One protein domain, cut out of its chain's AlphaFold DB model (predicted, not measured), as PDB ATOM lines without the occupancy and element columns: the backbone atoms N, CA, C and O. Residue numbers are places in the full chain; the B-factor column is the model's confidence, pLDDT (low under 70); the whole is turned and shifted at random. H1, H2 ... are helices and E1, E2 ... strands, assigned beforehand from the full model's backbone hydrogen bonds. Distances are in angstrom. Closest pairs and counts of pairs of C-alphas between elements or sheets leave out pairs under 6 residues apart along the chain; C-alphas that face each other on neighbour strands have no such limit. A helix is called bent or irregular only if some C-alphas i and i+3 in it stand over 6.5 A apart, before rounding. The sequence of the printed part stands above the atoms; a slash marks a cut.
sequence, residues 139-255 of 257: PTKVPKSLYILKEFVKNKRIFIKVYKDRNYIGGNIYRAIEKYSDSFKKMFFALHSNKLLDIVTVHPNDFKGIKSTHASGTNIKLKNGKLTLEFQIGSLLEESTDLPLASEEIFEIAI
ATOM      1  N   PRO A 139      43.844  58.386  35.815       85.56
ATOM      2  CA  PRO A 139      42.485  58.892  35.688       85.56
ATOM      3  C   PRO A 139      42.194  59.482  34.310       85.56
ATOM      4  O   PRO A 139      43.036  60.168  33.728       85.56
ATOM      5  N   THR A 140      40.969  59.289  33.823       81.38
ATOM      6  CA  THR A 140      40.498  59.936  32.598       81.38
ATOM      7  C   THR A 140      40.423  61.446  32.752       81.38
ATOM      8  O   THR A 140      40.043  61.979  33.794       81.38
ATOM      9  N   LYS A 141      40.707  62.150  31.657       82.75
ATOM     10  CA  LYS A 141      40.459  63.591  31.538       82.75
ATOM     11  C   LYS A 141      39.112  63.905  30.890       82.75
ATOM     12  O   LYS A 141      38.820  65.072  30.662       82.75
ATOM     13  N   VAL A 142      38.306  62.891  30.561       84.00
ATOM     14  CA  VAL A 142      37.024  63.061  29.863       84.00
ATOM     15  C   VAL A 142      35.942  63.525  30.849       84.00
ATOM     16  O   VAL A 142      35.439  62.704  31.625       84.00
ATOM     17  N   PRO A 143      35.492  64.797  30.799       85.44
ATOM     18  CA  PRO A 143      34.599  65.345  31.824       85.44
ATOM     19  C   PRO A 143      33.239  64.645  31.874       85.44
ATOM     20  O   PRO A 143      32.659  64.481  32.943       85.44
ATOM     21  N   LYS A 144      32.743  64.171  30.724       84.25
ATOM     22  CA  LYS A 144      31.449  63.483  30.618       84.25
ATOM     23  C   LYS A 144      31.400  62.192  31.444       84.25
ATOM     24  O   LYS A 144      30.398  61.943  32.109       84.25
ATOM     25  N   SER A 145      32.460  61.383  31.415       81.06
ATOM     26  CA  SER A 145      32.534  60.128  32.181       81.06
ATOM     27  C   SER A 145      32.544  60.401  33.686       81.06
ATOM     28  O   SER A 145      31.808  59.759  34.434       81.06
ATOM     29  N   LEU A 146      33.325  61.400  34.108       85.19
ATOM     30  CA  LEU A 146      33.414  61.833  35.503       85.19
ATOM     31  C   LEU A 146      32.078  62.396  35.998       85.19
ATOM     32  O   LEU A 146      31.604  62.006  37.060       85.19
ATOM     33  N   TYR A 147      31.416  63.243  35.204       85.81
ATOM     34  CA  TYR A 147      30.100  63.795  35.533       85.81
ATOM     35  C   TYR A 147      29.058  62.697  35.785       85.81
ATOM     36  O   TYR A 147      28.402  62.704  36.823       85.81
ATOM     37  N   ILE A 148      28.950  61.716  34.880       81.69
ATOM     38  CA  ILE A 148      27.996  60.603  35.018       81.69
ATOM     39  C   ILE A 148      28.240  59.829  36.321       81.69
ATOM     40  O   ILE A 148      27.290  59.510  37.034       81.69
ATOM     41  N   LEU A 149      29.503  59.542  36.652       81.88
ATOM     42  CA  LEU A 149      29.848  58.843  37.889       81.88
ATOM     43  C   LEU A 149      29.572  59.689  39.137       81.88
ATOM     44  O   LEU A 149      29.034  59.157  40.107       81.88
ATOM     45  N   LYS A 150      29.879  60.993  39.118       85.38
ATOM     46  CA  LYS A 150      29.574  61.908  40.232       85.38
ATOM     47  C   LYS A 150      28.085  61.958  40.522       85.38
ATOM     48  O   LYS A 150      27.687  61.765  41.668       85.38
ATOM     49  N   GLU A 151      27.275  62.202  39.496       83.19
ATOM     50  CA  GLU A 151      25.821  62.264  39.643       83.19
ATOM     51  C   GLU A 151      25.257  60.931  40.135       83.19
ATOM     52  O   GLU A 151      24.364  60.901  40.980       83.19
ATOM     53  N   PHE A 152      25.829  59.812  39.694       77.94
ATOM     54  CA  PHE A 152      25.442  58.507  40.207       77.94
ATOM     55  C   PHE A 152      25.766  58.336  41.703       77.94
ATOM     56  O   PHE A 152      24.891  57.959  42.486       77.94
ATOM     57  N   VAL A 153      27.002  58.634  42.122       80.69
ATOM     58  CA  VAL A 153      27.447  58.454  43.517       80.69
ATOM     59  C   VAL A 153      26.684  59.369  44.475       80.69
ATOM     60  O   VAL A 153      26.256  58.904  45.530       80.69
ATOM     61  N   LYS A 154      26.421  60.630  44.101       78.81
ATOM     62  CA  LYS A 154      25.614  61.562  44.915       78.81
ATOM     63  C   LYS A 154      24.240  60.989  45.271       78.81
ATOM     64  O   LYS A 154      23.782  61.145  46.399       78.81
ATOM     65  N   ASN A 155      23.607  60.299  44.323       70.31
ATOM     66  CA  ASN A 155      22.241  59.803  44.471       70.31
ATOM     67  C   ASN A 155      22.145  58.422  45.147       70.31
ATOM     68  O   ASN A 155      21.074  58.069  45.636       70.31
ATOM     69  N   LYS A 156      23.231  57.630  45.196       66.19
ATOM     70  CA  LYS A 156      23.235  56.265  45.777       66.19
ATOM     71  C   LYS A 156      24.275  56.021  46.890       66.19
ATOM     72  O   LYS A 156      24.394  54.901  47.372       66.19
ATOM     73  N   ARG A 157      24.969  57.076  47.337       53.25
ATOM     74  CA  ARG A 157      25.972  57.162  48.424       53.25
ATOM     75  C   ARG A 157      27.266  56.360  48.231       53.25
ATOM     76  O   ARG A 157      28.322  56.971  48.340       53.25
ATOM     77  N   ILE A 158      27.235  55.064  47.921       55.41
ATOM     78  CA  ILE A 158      28.439  54.256  47.631       55.41
ATOM     79  C   ILE A 158      28.058  53.166  46.627       55.41
ATOM     80  O   ILE A 158      27.072  52.458  46.821       55.41
ATOM     81  N   PHE A 159      28.799  53.046  45.523       57.75
ATOM     82  CA  PHE A 159      28.522  52.010  44.528       57.75
ATOM     83  C   PHE A 159      29.317  50.739  44.807       57.75
ATOM     84  O   PHE A 159      30.475  50.826  45.207       57.75
ATOM     85  N   ILE A 160      28.721  49.578  44.531       58.25
ATOM     86  CA  ILE A 160      29.372  48.275  44.594       58.25
ATOM     87  C   ILE A 160      29.284  47.611  43.204       58.25
ATOM     88  O   ILE A 160      28.194  47.375  42.687       58.25
ATOM     89  N   LYS A 161      30.457  47.323  42.619       57.59
ATOM     90  CA  LYS A 161      30.735  46.396  41.498       57.59
ATOM     91  C   LYS A 161      30.813  46.899  40.048       57.59
ATOM     92  O   LYS A 161      29.850  47.275  39.382       57.59
ATOM     93  N   VAL A 162      32.004  46.711  39.481       47.66
ATOM     94  CA  VAL A 162      32.368  47.051  38.105       47.66
ATOM     95  C   VAL A 162      31.992  45.916  37.123       47.66
ATOM     96  O   VAL A 162      32.763  44.986  36.921       47.66
ATOM     97  N   TYR A 163      30.832  45.973  36.460       45.34
ATOM     98  CA  TYR A 163      30.526  45.104  35.305       45.34
ATOM     99  C   TYR A 163      31.158  45.603  33.999       45.34
ATOM    100  O   TYR A 163      31.141  46.797  33.714       45.34
ATOM    101  N   LYS A 164      31.654  44.678  33.169       39.91
ATOM    102  CA  LYS A 164      32.265  44.955  31.851       39.91
ATOM    103  C   LYS A 164      31.247  45.356  30.764       39.91
ATOM    104  O   LYS A 164      31.643  45.837  29.702       39.91
ATOM    105  N   ASP A 165      29.949  45.188  31.017       44.22
ATOM    106  CA  ASP A 165      28.899  45.516  30.052       44.22
ATOM    107  C   ASP A 165      28.680  47.030  29.929       44.22
ATOM    108  O   ASP A 165      28.527  47.759  30.911       44.22
ATOM    109  N   ARG A 166      28.651  47.501  28.675       43.38
ATOM    110  CA  ARG A 166      28.829  48.910  28.268       43.38
ATOM    111  C   ARG A 166      27.752  49.889  28.761       43.38
ATOM    112  O   ARG A 166      27.930  51.092  28.581       43.38
ATOM    113  N   ASN A 167      26.687  49.388  29.385       45.94
ATOM    114  CA  ASN A 167      25.547  50.174  29.865       45.94
ATOM    115  C   ASN A 167      25.397  50.171  31.397       45.94
ATOM    116  O   ASN A 167      24.448  50.756  31.912       45.94
ATOM    117  N   TYR A 168      26.316  49.539  32.132       53.97
ATOM    118  CA  TYR A 168      26.305  49.526  33.597       53.97
ATOM    119  C   TYR A 168      27.393  50.435  34.167       53.97
ATOM    120  O   TYR A 168      28.364  50.775  33.489       53.97
ATOM    121  N   ILE A 169      27.246  50.814  35.440       56.34
ATOM    122  CA  ILE A 169      28.179  51.714  36.137       56.34
ATOM    123  C   ILE A 169      29.617  51.210  36.029       56.34
ATOM    124  O   ILE A 169      30.502  52.018  35.781       56.34
ATOM    125  N   GLY A 170      29.854  49.897  36.073       59.72
ATOM    126  CA  GLY A 170      31.190  49.341  35.868       59.72
ATOM    127  C   GLY A 170      31.854  49.684  34.540       59.72
ATOM    128  O   GLY A 170      33.033  50.032  34.516       59.72
ATOM    129  N   GLY A 171      31.095  49.704  33.446       60.59
ATOM    130  CA  GLY A 171      31.596  50.180  32.163       60.59
ATOM    131  C   GLY A 171      32.045  51.642  32.241       60.59
ATOM    132  O   GLY A 171      33.032  52.017  31.614       60.59
ATOM    133  N   ASN A 172      31.375  52.460  33.061       63.72
ATOM    134  CA  ASN A 172      31.768  53.849  33.299       63.72
ATOM    135  C   ASN A 172      32.999  53.976  34.208       63.72
ATOM    136  O   ASN A 172      33.798  54.875  33.974       63.72
ATOM    137  N   ILE A 173      33.209  53.075  35.174       71.12
ATOM    138  CA  ILE A 173      34.436  53.042  35.997       71.12
ATOM    139  C   ILE A 173      35.655  52.759  35.121       71.12
ATOM    140  O   ILE A 173      36.639  53.491  35.184       71.12
ATOM    141  N   TYR A 174      35.563  51.764  34.234       68.94
ATOM    142  CA  TYR A 174      36.622  51.502  33.256       68.94
ATOM    143  C   TYR A 174      36.844  52.675  32.300       68.94
ATOM    144  O   TYR A 174      37.955  52.869  31.838       68.94
ATOM    145  N   ARG A 175      35.819  53.484  32.002       70.88
ATOM    146  CA  ARG A 175      35.997  54.736  31.239       70.88
ATOM    147  C   ARG A 175      36.607  55.864  32.071       70.88
ATOM    148  O   ARG A 175      37.136  56.811  31.490       70.88
ATOM    149  N   ALA A 176      36.484  55.800  33.396       73.62
ATOM    150  CA  ALA A 176      37.061  56.767  34.319       73.62
ATOM    151  C   ALA A 176      38.539  56.500  34.624       73.62
ATOM    152  O   ALA A 176      39.247  57.415  35.031       73.62
ATOM    153  N   ILE A 177      39.012  55.284  34.357       81.38
ATOM    154  CA  ILE A 177      40.428  54.924  34.350       81.38
ATOM    155  C   ILE A 177      40.883  54.900  32.887       81.38
ATOM    156  O   ILE A 177      40.502  54.020  32.127       81.38
ATOM    157  N   GLU A 178      41.675  55.883  32.466       77.25
ATOM    158  CA  GLU A 178      42.150  55.997  31.081       77.25
ATOM    159  C   GLU A 178      43.039  54.818  30.691       77.25
ATOM    160  O   GLU A 178      42.885  54.228  29.620       77.25
ATOM    161  N   LYS A 179      43.979  54.483  31.575       83.75
ATOM    162  CA  LYS A 179      44.901  53.373  31.390       83.75
ATOM    163  C   LYS A 179      45.403  52.859  32.728       83.75
ATOM    164  O   LYS A 179      45.489  53.596  33.709       83.75
ATOM    165  N   TYR A 180      45.784  51.595  32.709       89.50
ATOM    166  CA  TYR A 180      46.656  51.016  33.715       89.50
ATOM    167  C   TYR A 180      48.107  51.152  33.262       89.50
ATOM    168  O   TYR A 180      48.363  51.161  32.052       89.50
ATOM    169  N   SER A 181      49.051  51.217  34.202       91.44
ATOM    170  CA  SER A 181      50.455  50.989  33.846       91.44
ATOM    171  C   SER A 181      50.602  49.583  33.249       91.44
ATOM    172  O   SER A 181      49.884  48.649  33.626       91.44
ATOM    173  N   ASP A 182      51.518  49.407  32.294       92.06
ATOM    174  CA  ASP A 182      51.754  48.087  31.692       92.06
ATOM    175  C   ASP A 182      52.206  47.067  32.741       92.06
ATOM    176  O   ASP A 182      51.836  45.896  32.669       92.06
ATOM    177  N   SER A 183      52.968  47.535  33.731       92.56
ATOM    178  CA  SER A 183      53.422  46.771  34.892       92.56
ATOM    179  C   SER A 183      52.229  46.234  35.696       92.56
ATOM    180  O   SER A 183      52.023  45.017  35.760       92.56
ATOM    181  N   PHE A 184      51.342  47.123  36.163       94.69
ATOM    182  CA  PHE A 184      50.135  46.740  36.896       94.69
ATOM    183  C   PHE A 184      49.225  45.828  36.072       94.69
ATOM    184  O   PHE A 184      48.772  44.800  36.567       94.69
ATOM    185  N   LYS A 185      48.983  46.149  34.796       93.75
ATOM    186  CA  LYS A 185      48.123  45.339  33.920       93.75
ATOM    187  C   LYS A 185      48.651  43.912  33.763       93.75
ATOM    188  O   LYS A 185      47.865  42.966  33.823       93.75
ATOM    189  N   LYS A 186      49.961  43.750  33.547       95.38
ATOM    190  CA  LYS A 186      50.600  42.432  33.424       95.38
ATOM    191  C   LYS A 186      50.529  41.661  34.738       95.38
ATOM    192  O   LYS A 186      50.184  40.482  34.709       95.38
ATOM    193  N   MET A 187      50.777  42.323  35.871       96.38
ATOM    194  CA  MET A 187      50.648  41.702  37.190       96.38
ATOM    195  C   MET A 187      49.207  41.268  37.462       96.38
ATOM    196  O   MET A 187      48.965  40.097  37.734       96.38
ATOM    197  N   PHE A 188      48.240  42.174  37.311       95.25
ATOM    198  CA  PHE A 188      46.823  41.882  37.508       95.25
ATOM    199  C   PHE A 188      46.375  40.695  36.653       95.25
ATOM    200  O   PHE A 188      45.757  39.770  37.168       95.25
ATOM    201  N   PHE A 189      46.740  40.667  35.367       94.88
ATOM    202  CA  PHE A 189      46.412  39.546  34.488       94.88
ATOM    203  C   PHE A 189      47.060  38.234  34.948       94.88
ATOM    204  O   PHE A 189      46.382  37.211  35.019       94.88
ATOM    205  N   ALA A 190      48.347  38.259  35.309       96.94
ATOM    206  CA  ALA A 190      49.049  37.075  35.795       96.94
ATOM    207  C   ALA A 190      48.395  36.486  37.054       96.94
ATOM    208  O   ALA A 190      48.315  35.266  37.181       96.94
ATOM    209  N   LEU A 191      47.893  37.326  37.957       97.31
ATOM    210  CA  LEU A 191      47.259  36.893  39.203       97.31
ATOM    211  C   LEU A 191      45.801  36.465  39.008       97.31
ATOM    212  O   LEU A 191      45.403  35.386  39.459       97.31
ATOM    213  N   HIS A 192      45.018  37.287  38.311       94.62
ATOM    214  CA  HIS A 192      43.587  37.083  38.110       94.62
ATOM    215  C   HIS A 192      43.316  35.878  37.204       94.62
ATOM    216  O   HIS A 192      42.543  34.988  37.556       94.62
ATOM    217  N   SER A 193      43.988  35.785  36.050       93.81
ATOM    218  CA  SER A 193      43.764  34.686  35.098       93.81
ATOM    219  C   SER A 193      44.233  33.331  35.623       93.81
ATOM    220  O   SER A 193      43.687  32.307  35.220       93.81
ATOM    221  N   ASN A 194      45.179  33.320  36.566       96.56
ATOM    222  CA  ASN A 194      45.596  32.110  37.272       96.56
ATOM    223  C   ASN A 194      44.812  31.869  38.573       96.56
ATOM    224  O   ASN A 194      45.182  30.990  39.345       96.56
ATOM    225  N   LYS A 195      43.713  32.599  38.820       96.38
ATOM    226  CA  LYS A 195      42.836  32.419  39.990       96.38
ATOM    227  C   LYS A 195      43.607  32.435  41.325       96.38
ATOM    228  O   LYS A 195      43.412  31.543  42.157       96.38
ATOM    229  N   LEU A 196      44.494  33.418  41.511       97.00
ATOM    230  CA  LEU A 196      45.231  33.635  42.767       97.00
ATOM    231  C   LEU A 196      44.677  34.824  43.551       97.00
ATOM    232  O   LEU A 196      44.229  34.652  44.683       97.00
ATOM    233  N   LEU A 197      44.679  36.011  42.943       97.56
ATOM    234  CA  LEU A 197      44.264  37.259  43.582       97.56
ATOM    235  C   LEU A 197      43.367  38.070  42.649       97.56
ATOM    236  O   LEU A 197      43.517  38.008  41.427       97.56
ATOM    237  N   ASP A 198      42.475  38.854  43.242       94.88
ATOM    238  CA  ASP A 198      41.647  39.832  42.544       94.88
ATOM    239  C   ASP A 198      41.552  41.141  43.327       94.88
ATOM    240  O   ASP A 198      41.916  41.222  44.501       94.88
ATOM    241  N   ILE A 199      41.011  42.161  42.671       93.19
ATOM    242  CA  ILE A 199      40.527  43.362  43.341       93.19
ATOM    243  C   ILE A 199      39.061  43.150  43.714       93.19
ATOM    244  O   ILE A 199      38.255  42.760  42.865       93.19
ATOM    245  N   VAL A 200      38.720  43.411  44.975       91.12
ATOM    246  CA  VAL A 200      37.378  43.170  45.514       91.12
ATOM    247  C   VAL A 200      36.799  44.387  46.220       91.12
ATOM    248  O   VAL A 200      37.513  45.268  46.701       91.12
ATOM    249  N   THR A 201      35.474  44.438  46.276       89.06
ATOM    250  CA  THR A 201      34.732  45.514  46.924       89.06
ATOM    251  C   THR A 201      34.913  45.465  48.441       89.06
ATOM    252  O   THR A 201      34.902  44.391  49.031       89.06
ATOM    253  N   VAL A 202      35.021  46.629  49.076       90.06
ATOM    254  CA  VAL A 202      35.033  46.805  50.539       90.06
ATOM    255  C   VAL A 202      33.642  46.608  51.131       90.06
ATOM    256  O   VAL A 202      33.482  46.046  52.209       90.06
ATOM    257  N   HIS A 203      32.619  47.097  50.431       86.31
ATOM    258  CA  HIS A 203      31.247  47.057  50.925       86.31
ATOM    259  C   HIS A 203      30.459  45.886  50.333       86.31
ATOM    260  O   HIS A 203      30.662  45.574  49.151       86.31
ATOM    261  N   PRO A 204      29.507  45.311  51.102       80.88
ATOM    262  CA  PRO A 204      28.654  44.236  50.627       80.88
ATOM    263  C   PRO A 204      27.925  44.610  49.346       80.88
ATOM    264  O   PRO A 204      27.348  45.690  49.240       80.88
ATOM    265  N   ASN A 205      27.924  43.694  48.391       74.62
ATOM    266  CA  ASN A 205      27.247  43.810  47.117       74.62
ATOM    267  C   ASN A 205      25.961  42.983  47.080       74.62
ATOM    268  O   ASN A 205      25.933  41.866  47.589       74.62
ATOM    269  N   ASP A 206      24.955  43.466  46.352       73.88
ATOM    270  CA  ASP A 206      23.814  42.660  45.911       73.88
ATOM    271  C   ASP A 206      23.638  42.831  44.402       73.88
ATOM    272  O   ASP A 206      23.484  43.946  43.894       73.88
ATOM    273  N   PHE A 207      23.667  41.721  43.668       68.31
ATOM    274  CA  PHE A 207      23.345  41.726  42.251       68.31
ATOM    275  C   PHE A 207      22.469  40.550  41.866       68.31
ATOM    276  O   PHE A 207      22.863  39.394  42.000       68.31
ATOM    277  N   LYS A 208      21.299  40.864  41.297       70.81
ATOM    278  CA  LYS A 208      20.300  39.871  40.880       70.81
ATOM    279  C   LYS A 208      19.925  38.905  42.021       70.81
ATOM    280  O   LYS A 208      19.678  37.732  41.765       70.81
ATOM    281  N   GLY A 209      19.898  39.395  43.265       72.06
ATOM    282  CA  GLY A 209      19.560  38.607  44.453       72.06
ATOM    283  C   GLY A 209      20.725  37.802  45.034       72.06
ATOM    284  O   GLY A 209      20.538  37.112  46.033       72.06
ATOM    285  N   ILE A 210      21.921  37.884  44.441       72.19
ATOM    286  CA  ILE A 210      23.139  37.285  44.990       72.19
ATOM    287  C   ILE A 210      23.843  38.334  45.840       72.19
ATOM    288  O   ILE A 210      24.331  39.340  45.315       72.19
ATOM    289  N   LYS A 211      23.922  38.061  47.142       80.25
ATOM    290  CA  LYS A 211      24.661  38.878  48.102       80.25
ATOM    291  C   LYS A 211      26.086  38.367  48.253       80.25
ATOM    292  O   LYS A 211      26.318  37.163  48.246       80.25
ATOM    293  N   SER A 212      27.027  39.287  48.392       81.81
ATOM    294  CA  SER A 212      28.431  38.992  48.669       81.81
ATOM    295  C   SER A 212      28.988  40.086  49.562       81.81
ATOM    296  O   SER A 212      28.697  41.258  49.350       81.81
ATOM    297  N   THR A 213      29.769  39.709  50.562       87.81
ATOM    298  CA  THR A 213      30.521  40.635  51.411       87.81
ATOM    299  C   THR A 213      31.592  41.360  50.593       87.81
ATOM    300  O   THR A 213      31.658  42.587  50.608       87.81
ATOM    301  N   HIS A 214      32.350  40.602  49.797       88.31
ATOM    302  CA  HIS A 214      33.408  41.086  48.919       88.31
ATOM    303  C   HIS A 214      33.260  40.471  47.527       88.31
ATOM    304  O   HIS A 214      33.557  39.299  47.289       88.31
ATOM    305  N   ALA A 215      32.811  41.280  46.572       86.44
ATOM    306  CA  ALA A 215      32.657  40.852  45.193       86.44
ATOM    307  C   ALA A 215      33.841  41.335  44.352       86.44
ATOM    308  O   ALA A 215      34.357  42.425  44.577       86.44
ATOM    309  N   SER A 216      34.209  40.583  43.311       85.50
ATOM    310  CA  SER A 216      35.162  41.054  42.293       85.50
ATOM    311  C   SER A 216      34.752  42.430  41.739       85.50
ATOM    312  O   SER A 216      33.612  42.614  41.284       85.50
ATOM    313  N   GLY A 217      35.674  43.393  41.800       85.44
ATOM    314  CA  GLY A 217      35.492  44.781  41.384       85.44
ATOM    315  C   GLY A 217      35.876  45.795  42.461       85.44
ATOM    316  O   GLY A 217      36.506  45.472  43.458       85.44
ATOM    317  N   THR A 218      35.487  47.051  42.250       86.06
ATOM    318  CA  THR A 218      35.766  48.161  43.168       86.06
ATOM    319  C   THR A 218      34.480  48.864  43.580       86.06
ATOM    320  O   THR A 218      33.445  48.779  42.901       86.06
ATOM    321  N   ASN A 219      34.552  49.579  44.695       84.88
ATOM    322  CA  ASN A 219      33.601  50.610  45.062       84.88
ATOM    323  C   ASN A 219      34.024  51.968  44.489       84.88
ATOM    324  O   ASN A 219      35.193  52.194  44.167       84.88
ATOM    325  N   ILE A 220      33.061  52.886  44.374       83.94
ATOM    326  CA  ILE A 220      33.331  54.304  44.104       83.94
ATOM    327  C   ILE A 220      32.623  55.160  45.136       83.94
ATOM    328  O   ILE A 220      31.422  54.991  45.373       83.94
ATOM    329  N   LYS A 221      33.367  56.129  45.668       85.00
ATOM    330  CA  LYS A 221      32.876  57.151  46.587       85.00
ATOM    331  C   LYS A 221      33.336  58.550  46.186       85.00
ATOM    332  O   LYS A 221      34.247  58.723  45.375       85.00
ATOM    333  N   LEU A 222      32.693  59.559  46.771       86.75
ATOM    334  CA  LEU A 222      33.162  60.940  46.741       86.75
ATOM    335  C   LEU A 222      33.972  61.211  48.008       86.75
ATOM    336  O   LEU A 222      33.434  61.149  49.110       86.75
ATOM    337  N   LYS A 223      35.250  61.550  47.845       87.19
ATOM    338  CA  LYS A 223      36.134  61.983  48.929       87.19
ATOM    339  C   LYS A 223      36.625  63.386  48.602       87.19
ATOM    340  O   LYS A 223      37.222  63.606  47.553       87.19
ATOM    341  N   ASN A 224      36.318  64.355  49.464       87.56
ATOM    342  CA  ASN A 224      36.671  65.768  49.264       87.56
ATOM    343  C   ASN A 224      36.230  66.322  47.890       87.56
ATOM    344  O   ASN A 224      36.974  67.033  47.221       87.56
ATOM    345  N   GLY A 225      35.031  65.944  47.430       84.50
ATOM    346  CA  GLY A 225      34.476  66.376  46.138       84.50
ATOM    347  C   GLY A 225      35.050  65.676  44.897       84.50
ATOM    348  O   GLY A 225      34.579  65.941  43.783       84.50
ATOM    349  N   LYS A 226      36.013  64.763  45.080       87.06
ATOM    350  CA  LYS A 226      36.652  63.982  44.017       87.06
ATOM    351  C   LYS A 226      36.187  62.531  44.027       87.06
ATOM    352  O   LYS A 226      36.021  61.930  45.091       87.06
ATOM    353  N   LEU A 227      35.982  61.954  42.844       87.25
ATOM    354  CA  LEU A 227      35.727  60.521  42.714       87.25
ATOM    355  C   LEU A 227      36.969  59.725  43.121       87.25
ATOM    356  O   LEU A 227      38.084  60.006  42.687       87.25
ATOM    357  N   THR A 228      36.756  58.723  43.963       88.75
ATOM    358  CA  THR A 228      37.795  57.842  44.497       88.75
ATOM    359  C   THR A 228      37.324  56.401  44.366       88.75
ATOM    360  O   THR A 228      36.201  56.079  44.766       88.75
ATOM    361  N   LEU A 229      38.164  55.547  43.780       89.56
ATOM    362  CA  LEU A 229      38.004  54.099  43.836       89.56
ATOM    363  C   LEU A 229      38.355  53.626  45.236       89.56
ATOM    364  O   LEU A 229      39.327  54.103  45.810       89.56
ATOM    365  N   GLU A 230      37.603  52.667  45.741       91.38
ATOM    366  CA  GLU A 230      37.848  52.029  47.027       91.38
ATOM    367  C   GLU A 230      37.742  50.516  46.855       91.38
ATOM    368  O   GLU A 230      36.774  50.029  46.269       91.38
ATOM    369  N   PHE A 231      38.752  49.772  47.294       92.94
ATOM    370  CA  PHE A 231      38.792  48.318  47.140       92.94
ATOM    371  C   PHE A 231      39.800  47.657  48.083       92.94
ATOM    372  O   PHE A 231      40.629  48.328  48.689       92.94
ATOM    373  N   GLN A 232      39.743  46.332  48.169       95.75
ATOM    374  CA  GLN A 232      40.693  45.471  48.877       95.75
ATOM    375  C   GLN A 232      41.251  44.405  47.924       95.75
ATOM    376  O   GLN A 232      40.821  44.291  46.771       95.75
ATOM    377  N   ILE A 233      42.220  43.619  48.398       97.38
ATOM    378  CA  ILE A 233      42.736  42.460  47.661       97.38
ATOM    379  C   ILE A 233      42.011  41.206  48.155       97.38
ATOM    380  O   ILE A 233      42.076  40.872  49.339       97.38
ATOM    381  N   GLY A 234      41.351  40.502  47.238       96.31
ATOM    382  CA  GLY A 234      40.657  39.245  47.504       96.31
ATOM    383  C   GLY A 234      41.433  38.024  47.017       96.31
ATOM    384  O   GLY A 234      42.234  38.102  46.085       96.31
ATOM    385  N   SER A 235      41.166  36.886  47.644       96.62
ATOM    386  CA  SER A 235      41.678  35.568  47.285       96.62
ATOM    387  C   SER A 235      40.746  34.881  46.288       96.62
ATOM    388  O   SER A 235      39.549  34.755  46.531       96.62
ATOM    389  N   LEU A 236      41.309  34.381  45.185       95.56
ATOM    390  CA  LEU A 236      40.612  33.539  44.198       95.56
ATOM    391  C   LEU A 236      40.923  32.041  44.386       95.56
ATOM    392  O   LEU A 236      40.673  31.217  43.498       95.56
ATOM    393  N   LEU A 237      41.520  31.668  45.523       94.00
ATOM    394  CA  LEU A 237      41.858  30.271  45.814       94.00
ATOM    395  C   LEU A 237      40.596  29.405  45.969       94.00
ATOM    396  O   LEU A 237      40.620  28.206  45.669       94.00
ATOM    397  N   GLU A 238      39.488  30.026  46.369       88.19
ATOM    398  CA  GLU A 238      38.160  29.427  46.445       88.19
ATOM    399  C   GLU A 238      37.317  29.829  45.235       88.19
ATOM    400  O   GLU A 238      37.321  30.981  44.804       88.19
ATOM    401  N   GLU A 239      36.566  28.877  44.677       80.69
ATOM    402  CA  GLU A 239      35.609  29.157  43.604       80.69
ATOM    403  C   GLU A 239      34.305  29.681  44.215       80.69
ATOM    404  O   GLU A 239      33.294  28.986  44.262       80.69
ATOM    405  N   SER A 240      34.365  30.906  44.738       81.31
ATOM    406  CA  SER A 240      33.253  31.581  45.402       81.31
ATOM    407  C   SER A 240      32.889  32.877  44.683       81.31
ATOM    408  O   SER A 240      33.737  33.563  44.112       81.31
ATOM    409  N   THR A 241      31.605  33.234  44.716       76.38
ATOM    410  CA  THR A 241      31.155  34.579  44.335       76.38
ATOM    411  C   THR A 241      31.422  35.610  45.426       76.38
ATOM    412  O   THR A 241      31.489  36.796  45.107       76.38
ATOM    413  N   ASP A 242      31.539  35.154  46.678       85.50
ATOM    414  CA  ASP A 242      31.948  35.953  47.829       85.50
ATOM    415  C   ASP A 242      33.406  35.643  48.171       85.50
ATOM    416  O   ASP A 242      33.717  34.557  48.663       85.50
ATOM    417  N   LEU A 243      34.303  36.550  47.804       88.44
ATOM    418  CA  LEU A 243      35.737  36.293  47.798       88.44
ATOM    419  C   LEU A 243      36.346  36.578  49.178       88.44
ATOM    420  O   LEU A 243      36.218  37.700  49.666       88.44
ATOM    421  N   PRO A 244      37.054  35.620  49.801       93.31
ATOM    422  CA  PRO A 244      37.774  35.881  51.044       93.31
ATOM    423  C   PRO A 244      38.816  36.988  50.859       93.31
ATOM    424  O   PRO A 244      39.451  37.077  49.805       93.31
ATOM    425  N   LEU A 245      39.047  37.806  51.885       95.19
ATOM    426  CA  LEU A 245      40.109  38.807  51.840       95.19
ATOM    427  C   LEU A 245      41.487  38.138  51.892       95.19
ATOM    428  O   LEU A 245      41.743  37.246  52.698       95.19
ATOM    429  N   ALA A 246      42.387  38.594  51.022       96.00
ATOM    430  CA  ALA A 246      43.811  38.276  51.095       96.00
ATOM    431  C   ALA A 246      44.599  39.369  51.839       96.00
ATOM    432  O   ALA A 246      45.712  39.116  52.300       96.00
ATOM    433  N   SER A 247      44.033  40.577  51.946       95.69
ATOM    434  CA  SER A 247      44.568  41.703  52.711       95.69
ATOM    435  C   SER A 247      43.430  42.525  53.312       95.69
ATOM    436  O   SER A 247      42.460  42.830  52.620       95.69
ATOM    437  N   GLU A 248      43.597  42.942  54.566       94.69
ATOM    438  CA  GLU A 248      42.696  43.887  55.242       94.69
ATOM    439  C   GLU A 248      42.895  45.335  54.759       94.69
ATOM    440  O   GLU A 248      42.056  46.197  55.012       94.69
ATOM    441  N   GLU A 249      43.993  45.627  54.052       97.19
ATOM    442  CA  GLU A 249      44.300  46.975  53.572       97.19
ATOM    443  C   GLU A 249      43.262  47.468  52.554       97.19
ATOM    444  O   GLU A 249      43.104  46.888  51.479       97.19
ATOM    445  N   ILE A 250      42.607  48.585  52.879       96.12
ATOM    446  CA  ILE A 250      41.721  49.306  51.964       96.12
ATOM    447  C   ILE A 250      42.554  50.271  51.119       96.12
ATOM    448  O   ILE A 250      43.200  51.184  51.633       96.12
ATOM    449  N   PHE A 251      42.486  50.095  49.804       95.25
ATOM    450  CA  PHE A 251      43.111  50.962  48.820       95.25
ATOM    451  C   PHE A 251      42.125  52.025  48.363       95.25
ATOM    452  O   PHE A 251      41.009  51.717  47.941       95.25
ATOM    453  N   GLU A 252      42.569  53.278  48.392       93.44
ATOM    454  CA  GLU A 252      41.811  54.413  47.884       93.44
ATOM    455  C   GLU A 252      42.582  55.128  46.779       93.44
ATOM    456  O   GLU A 252      43.679  55.638  47.004       93.44
ATOM    457  N   ILE A 253      41.996  55.195  45.585       89.88
ATOM    458  CA  ILE A 253      42.653  55.759  44.402       89.88
ATOM    459  C   ILE A 253      41.788  56.855  43.809       89.88
ATOM    460  O   ILE A 253      40.702  56.599  43.285       89.88
ATOM    461  N   ALA A 254      42.276  58.092  43.875       88.56
ATOM    462  CA  ALA A 254      41.612  59.219  43.239       88.56
ATOM    463  C   ALA A 254      41.580  59.013  41.718       88.56
ATOM    464  O   ALA A 254      42.612  58.817  41.081       88.56
ATOM    465  N   ILE A 255      40.386  59.094  41.135       83.75
ATOM    466  CA  ILE A 255      40.170  59.044  39.680       83.75
ATOM    467  C   ILE A 255      39.798  60.418  39.122       83.75
ATOM    468  O   ILE A 255      39.154  60.540  38.083       83.75
TER     469      ILE A 255
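This is residues 139 to 255 of the 257 residues of an uncharacterized protein of Mycoplasma agalactiae (UniProt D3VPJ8). A strongly twisted sheet is built along the long strand E6, with E5 beside one end of it and E2 beside the other end, both on one side, and the bent strand E7 along the other side; the helical hairpin H1 H2 sits at the E5 end and H3 at the E2 end. E1 and H3 make an arch from H2 to E2, of which residues 181 to 187 stand free, and a small hairpin, E3 E4, is set apart from the four strands of the sheet. The printed part has 117 residues, with three named helices and seven named strands in the order H1 H2 E1 H3 E2 E3 E4 E5 E6 E7, and its class is mixed, helices and strands. The four-stranded sheet is branched and its neighbour pairs are antiparallel. The whole is compact, with a radius of gyration of the C-alphas of 13.9 A, and spans 38 by 35 by 27 A.

H1, residues 143 to 156, and H2, residues 169 to 176, form a helical hairpin. H1 touches H2 with residues 145 to 149 alone; the closest C-alphas, those of Ser 145 and Ala 176, are 6.0 A apart. They run opposite ways at a steep tilt of 38 degrees, only just past shallow. E1, residues 177 to 180, pairs with no named strand and meets H2 only through their link, as it does H3, residues 182 to 193. The closest C-alphas of H3 and E2, residues 197 to 200, are those of Leu 191 and Leu 197, 5.3 A apart. E2 is the antiparallel neighbour of E6, residues 226 to 235, with N 200 and O 232 at 2.9 A. E3, residues 205 to 207, and E4, residues 210 to 212, form an antiparallel hairpin, with N 205 and O 212 at 2.7 A. E5, residues 219 to 223, E6 and E7, residues 245 to 254, form a meander, each strand the antiparallel neighbour of the one before. N 219 and O 230 are 2.8 A apart between E5 and E6, and N 231 and O 251 are 3.0 A apart between E6 and E7. Beside E6, E2 and E5 lie on one side and E7 on the other side. E7 bends by 75 degrees at residue 248. The three helices are on this sheet but only graze it: H1 with residues 146 to 156, H2 with residues 169 to 176, H3 with residues 188 to 192. The C-alphas of Val 153 and Lys 221, the closest of H1 and E5, are 6.4 A apart. In H1, H2 and H3 every O i to N i+4 pair is within hydrogen-bond range.

H1 begins with C-alpha 143 at (34.599, 65.345, 31.824) and is 20.2 A long. H2 has eight residues, and H3 is 16.0 A long. E6 runs 29.0 A from C-alpha 226 at (36.652, 63.982, 44.017), and E5 is 12.3 A long. E1, E2, E3 and E4 have three or four residues each. E7, 22.2 A long, ends with C-alpha 254 at (41.612, 59.219, 43.239).

The C-alphas of Pro 143 and Glu 238, the two farthest apart, are 38.9 A apart, while those of Pro 139 and Ile 255, the first and last printed, are 4.6 A apart. The printed part has no cut. The link from H1 to H2, residues 157 to 168, is long; its residues 159 to 160 pair antiparallel with residues 219 to 220 of E5. The mean pLDDT of the printed part is 82.1; residues 156 to 172, 174 and 207 of this model are under 70.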